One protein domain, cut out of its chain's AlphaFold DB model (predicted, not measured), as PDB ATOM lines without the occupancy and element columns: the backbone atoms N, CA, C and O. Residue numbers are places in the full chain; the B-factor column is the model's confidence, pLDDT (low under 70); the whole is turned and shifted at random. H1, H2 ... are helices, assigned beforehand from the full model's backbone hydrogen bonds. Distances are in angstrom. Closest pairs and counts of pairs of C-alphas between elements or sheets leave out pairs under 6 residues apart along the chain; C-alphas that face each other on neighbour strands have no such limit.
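This is residues 11 to 55 of the 161 residues of an uncharacterized protein of Acidobacteria bacterium (UniProt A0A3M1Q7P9). What is the shape? Four short helices pack crosswise into a rounded cluster, with H1, H2 and H3 round H4, which touches them all. What is printed? The 45 residues hold H1 to H4 in chain order, all helix, compact, radius of gyration of the C-alphas 8.9 A, spans 20 by 19 by 17 A.

What touches the longest helix? H3, residues 34 to 43, touches H4, residues 45 to 53, at a steep tilt of 56 degrees, closest C-alphas Ala 41 and Val 48, 6.3 A. What else touches H4? H1, residues 11 to 17, does, about perpendicular at 81 degrees, closest C-alphas Ala 17 and Ala 47, 4.9 A. H2, residues 24 to 32, does at a steep 49 degrees, closest C-alphas Ala 27 and Val 51, 5.3 A. Which backbone O i to N i+4 pairs are within hydrogen-bond range? Every pair in H1, H2 and H3 is, and 4 of 5 in H4.

How long is H3? It measures 14.2 A. Where are the anchors? C-alpha 11 begins H1 at (172.492, 152.466, 166.945), and C-alpha 53 ends H4 at (167.644, 145.872, 148.618).

Any cut or long link? The printed part has neither. Where is pLDDT under 70? At residues 19, 46, 47 and 49.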
ATOM      1  N   ALA A  11     173.936 152.688 166.883       81.25
ATOM      2  CA  ALA A  11     172.492 152.466 166.945       81.25
ATOM      3  C   ALA A  11     171.900 152.245 165.545       81.25
ATOM      4  O   ALA A  11     171.135 151.306 165.342       81.25
ATOM      5  N   ARG A  12     172.344 153.035 164.558       84.38
ATOM      6  CA  ARG A  12     171.889 152.915 163.173       84.38
ATOM      7  C   ARG A  12     172.353 151.613 162.521       84.38
ATOM      8  O   ARG A  12     171.604 150.998 161.770       84.38
ATOM      9  N   LEU A  13     173.566 151.157 162.834       78.44
ATOM     10  CA  LEU A  13     174.045 149.836 162.409       78.44
ATOM     11  C   LEU A  13     173.163 148.703 162.949       78.44
ATOM     12  O   LEU A  13     172.837 147.787 162.197       78.44
ATOM     13  N   ALA A  14     172.751 148.789 164.216       75.88
ATOM     14  CA  ALA A  14     171.889 147.788 164.835       75.88
ATOM     15  C   ALA A  14     170.471 147.791 164.237       75.88
ATOM     16  O   ALA A  14     169.897 146.726 164.039       75.88
ATOM     17  N   GLU A  15     169.927 148.966 163.902       80.25
ATOM     18  CA  GLU A  15     168.639 149.111 163.205       80.25
ATOM     19  C   GLU A  15     168.665 148.452 161.817       80.25
ATOM     20  O   GLU A  15     167.792 147.647 161.491       80.25
ATOM     21  N   ILE A  16     169.706 148.722 161.020       77.12
ATOM     22  CA  ILE A  16     169.857 148.121 159.684       77.12
ATOM     23  C   ILE A  16     170.046 146.600 159.798       77.12
ATOM     24  O   ILE A  16     169.436 145.846 159.039       77.12
ATOM     25  N   ALA A  17     170.848 146.130 160.760       71.62
ATOM     26  CA  ALA A  17     171.025 144.700 161.023       71.62
ATOM     27  C   ALA A  17     169.730 144.025 161.519       71.62
ATOM     28  O   ALA A  17     169.468 142.868 161.199       71.62
ATOM     29  N   ALA A  18     168.870 144.759 162.233       76.75
ATOM     30  CA  ALA A  18     167.540 144.301 162.632       76.75
ATOM     31  C   ALA A  18     166.525 144.264 161.468       76.75
ATOM     32  O   ALA A  18     165.375 143.870 161.670       76.75
ATOM     33  N   GLY A  19     166.941 144.634 160.252       68.31
ATOM     34  CA  GLY A  19     166.119 144.586 159.046       68.31
ATOM     35  C   GLY A  19     165.409 145.896 158.720       68.31
ATOM     36  O   GLY A  19     164.514 145.899 157.873       68.31
ATOM     37  N   GLU A  20     165.779 147.009 159.358       75.94
ATOM     38  CA  GLU A  20     165.273 148.316 158.959       75.94
ATOM     39  C   GLU A  20     165.846 148.718 157.596       75.94
ATOM     40  O   GLU A  20     167.060 148.790 157.394       75.94
ATOM     41  N   THR A  21     164.959 148.991 156.639       75.44
ATOM     42  CA  THR A  21     165.361 149.401 155.295       75.44
ATOM     43  C   THR A  21     165.815 150.867 155.307       75.44
ATOM     44  O   THR A  21     164.988 151.749 155.562       75.44
ATOM     45  N   PRO A  22     167.088 151.170 154.995       78.94
ATOM     46  CA  PRO A  22     167.558 152.548 154.898       78.94
ATOM     47  C   PRO A  22     166.909 153.274 153.716       78.94
ATOM     48  O   PRO A  22     166.417 152.660 152.765       78.94
ATOM     49  N   SER A  23     166.929 154.607 153.745       82.31
ATOM     50  CA  SER A  23     166.452 155.392 152.597       82.31
ATOM     51  C   SER A  23     167.350 155.188 151.368       82.31
ATOM     52  O   SER A  23     168.518 154.828 151.496       82.31
ATOM     53  N   VAL A  24     166.843 155.452 150.158       77.56
ATOM     54  CA  VAL A  24     167.619 155.281 148.910       77.56
ATOM     55  C   VAL A  24     168.906 156.114 148.918       77.56
ATOM     56  O   VAL A  24     169.962 155.626 148.518       77.56
ATOM     57  N   ASP A  25     168.839 157.364 149.379       81.00
ATOM     58  CA  ASP A  25     170.002 158.258 149.415       81.00
ATOM     59  C   ASP A  25     171.013 157.838 150.488       81.00
ATOM     60  O   ASP A  25     172.224 157.897 150.268       81.00
ATOM     61  N   GLU A  26     170.524 157.332 151.619       82.00
ATOM     62  CA  GLU A  26     171.354 156.737 152.667       82.00
ATOM     63  C   GLU A  26     172.037 155.460 152.171       82.00
ATOM     64  O   GLU A  26     173.249 155.320 152.313       82.00
ATOM     65  N   ALA A  27     171.305 154.570 151.500       80.19
ATOM     66  CA  ALA A  27     171.850 153.350 150.922       80.19
ATOM     67  C   ALA A  27     172.927 153.643 149.869       80.19
ATOM     68  O   ALA A  27     173.990 153.020 149.872       80.19
ATOM     69  N   ARG A  28     172.699 154.647 149.011       78.06
ATOM     70  CA  ARG A  28     173.707 155.127 148.054       78.06
ATOM     71  C   ARG A  28     174.960 155.620 148.760       78.06
ATOM     72  O   ARG A  28     176.054 155.276 148.332       78.06
ATOM     73  N   ARG A  29     174.816 156.391 149.838       84.88
ATOM     74  CA  ARG A  29     175.952 156.904 150.612       84.88
ATOM     75  C   ARG A  29     176.740 155.779 151.290       84.88
ATOM     76  O   ARG A  29     177.958 155.718 151.140       84.88
ATOM     77  N   LEU A  30     176.046 154.872 151.978       81.81
ATOM     78  CA  LEU A  30     176.634 153.720 152.669       81.81
ATOM     79  C   LEU A  30     177.411 152.807 151.714       81.81
ATOM     80  O   LEU A  30     178.448 152.261 152.084       81.81
ATOM     81  N   LEU A  31     176.924 152.654 150.480       79.25
ATOM     82  CA  LEU A  31     177.585 151.850 149.457       79.25
ATOM     83  C   LEU A  31     178.658 152.614 148.681       79.25
ATOM     84  O   LEU A  31     179.595 151.975 148.213       79.25
ATOM     85  N   ALA A  32     178.564 153.936 148.541       80.94
ATOM     86  CA  ALA A  32     179.560 154.740 147.830       80.94
ATOM     87  C   ALA A  32     180.863 154.914 148.626       80.94
ATOM     88  O   ALA A  32     181.938 154.970 148.032       80.94
ATOM     89  N   GLU A  33     180.787 154.978 149.956       85.94
ATOM     90  CA  GLU A  33     181.946 155.203 150.821       85.94
ATOM     91  C   GLU A  33     182.538 153.869 151.323       85.94
ATOM     92  O   GLU A  33     181.919 153.151 152.107       85.94
ATOM     93  N   ASP A  34     183.770 153.537 150.913       81.31
ATOM     94  CA  ASP A  34     184.433 152.264 151.263       81.31
ATOM     95  C   ASP A  34     184.616 152.051 152.776       81.31
ATOM     96  O   ASP A  34     184.668 150.916 153.251       81.31
ATOM     97  N   GLU A  35     184.750 153.134 153.541       82.88
ATOM     98  CA  GLU A  35     184.872 153.085 155.001       82.88
ATOM     99  C   GLU A  35     183.536 152.716 155.664       82.88
ATOM    100  O   GLU A  35     183.493 151.806 156.489       82.88
ATOM    101  N   LEU A  36     182.427 153.324 155.228       82.19
ATOM    102  CA  LEU A  36     181.083 152.989 155.708       82.19
ATOM    103  C   LEU A  36     180.708 151.552 155.332       82.19
ATOM    104  O   LEU A  36     180.192 150.808 156.163       82.19
ATOM    105  N   ARG A  37     181.055 151.118 154.114       80.69
ATOM    106  CA  ARG A  37     180.837 149.737 153.662       80.69
ATOM    107  C   ARG A  37     181.592 148.723 154.525       80.69
ATOM    108  O   ARG A  37     181.034 147.683 154.870       80.69
ATOM    109  N   ARG A  38     182.841 149.026 154.902       81.56
ATOM    110  CA  ARG A  38     183.646 148.182 155.804       81.56
ATOM    111  C   ARG A  38     183.086 148.152 157.223       81.56
ATOM    112  O   ARG A  38     183.044 147.077 157.811       81.56
ATOM    113  N   GLN A  39     182.625 149.286 157.748       80.81
ATOM    114  CA  GLN A  39     181.964 149.345 159.058       80.81
ATOM    115  C   GLN A  39     180.679 148.508 159.075       80.81
ATOM    116  O   GLN A  39     180.457 147.748 160.013       80.81
ATOM    117  N   LEU A  40     179.878 148.583 158.009       81.44
ATOM    118  CA  LEU A  40     178.638 147.822 157.874       81.44
ATOM    119  C   LEU A  40     178.908 146.313 157.766       81.44
ATOM    120  O   LEU A  40     178.353 145.533 158.531       81.44
ATOM    121  N   ALA A  41     179.831 145.908 156.886       77.25
ATOM    122  CA  ALA A  41     180.213 144.507 156.702       77.25
ATOM    123  C   ALA A  41     180.924 143.905 157.928       77.25
ATOM    124  O   ALA A  41     180.799 142.709 158.185       77.25
ATOM    125  N   GLY A  42     181.677 144.721 158.673       77.12
ATOM    126  CA  GLY A  42     182.332 144.318 159.916       77.12
ATOM    127  C   GLY A  42     181.366 144.164 161.091       77.12
ATOM    128  O   GLY A  42     181.677 143.425 162.023       77.12
ATOM    129  N   HIS A  43     180.211 144.836 161.048       79.31
ATOM    130  CA  HIS A  43     179.148 144.674 162.034       79.31
ATOM    131  C   HIS A  43     178.253 143.474 161.704       79.31
ATOM    132  O   HIS A  43     178.106 142.579 162.531       79.31
ATOM    133  N   ASP A  44     177.699 143.437 160.488       72.38
ATOM    134  CA  ASP A  44     176.881 142.327 160.001       72.38
ATOM    135  C   ASP A  44     176.928 142.244 158.457       72.38
ATOM    136  O   ASP A  44     176.482 143.168 157.767       72.38
ATOM    137  N   PRO A  45     177.413 141.134 157.869       72.56
ATOM    138  CA  PRO A  45     177.398 140.930 156.420       72.56
ATOM    139  C   PRO A  45     175.989 140.980 155.810       72.56
ATOM    140  O   PRO A  45     175.839 141.349 154.644       72.56
ATOM    141  N   SER A  46     174.955 140.614 156.576       68.00
ATOM    142  CA  SER A  46     173.559 140.606 156.130       68.00
ATOM    143  C   SER A  46     172.996 142.019 155.928       68.00
ATOM    144  O   SER A  46     172.212 142.250 155.002       68.00
ATOM    145  N   ALA A  47     173.495 142.997 156.693       68.81
ATOM    146  CA  ALA A  47     173.120 144.402 156.572       68.81
ATOM    147  C   ALA A  47     173.480 144.975 155.191       68.81
ATOM    148  O   ALA A  47     172.747 145.800 154.650       68.81
ATOM    149  N   VAL A  48     174.566 144.503 154.562       72.56
ATOM    150  CA  VAL A  48     174.958 144.946 153.210       72.56
ATOM    151  C   VAL A  48     173.883 144.574 152.184       72.56
ATOM    152  O   VAL A  48     173.577 145.362 151.287       72.56
ATOM    153  N   PHE A  49     173.258 143.405 152.338       69.06
ATOM    154  CA  PHE A  49     172.165 142.971 151.468       69.06
ATOM    155  C   PHE A  49     170.882 143.765 151.716       69.06
ATOM    156  O   PHE A  49     170.196 144.109 150.754       69.06
ATOM    157  N   ALA A  50     170.585 144.111 152.973       70.38
ATOM    158  CA  ALA A  50     169.464 144.990 153.307       70.38
ATOM    159  C   ALA A  50     169.624 146.378 152.657       70.38
ATOM    160  O   ALA A  50     168.684 146.901 152.057       70.38
ATOM    161  N   VAL A  51     170.841 146.932 152.681       72.44
ATOM    162  CA  VAL A  51     171.171 148.208 152.027       72.44
ATOM    163  C   VAL A  51     171.052 148.106 150.501       72.44
ATOM    164  O   VAL A  51     170.486 148.996 149.867       72.44
ATOM    165  N   LEU A  52     171.534 147.020 149.887       73.81
ATOM    166  CA  LEU A  52     171.384 146.792 148.442       73.81
ATOM    167  C   LEU A  52     169.914 146.650 148.022       73.81
ATOM    168  O   LEU A  52     169.535 147.146 146.964       73.81
ATOM    169  N   GLY A  53     169.082 146.020 148.855       72.06
ATOM    170  CA  GLY A  53     167.644 145.872 148.618       72.06
ATOM    171  C   GLY A  53     166.857 147.186 148.682       72.06
ATOM    172  O   GLY A  53     165.763 147.264 148.125       72.06
ATOM    173  N   ALA A  54     167.411 148.223 149.317       74.25
ATOM    174  CA  ALA A  54     166.818 149.557 149.358       74.25
ATOM    175  C   ALA A  54     167.035 150.357 148.062       74.25
ATOM    176  O   ALA A  54     166.333 151.342 147.821       74.25
ATOM    177  N   LEU A  55     168.001 149.970 147.220       73.44
ATOM    178  CA  LEU A  55     168.274 150.674 145.973       73.44
ATOM    179  C   LEU A  55     167.249 150.303 144.891       73.44
ATOM    180  O   LEU A  55     166.933 149.124 144.716       73.44
TER     181      LEU A  55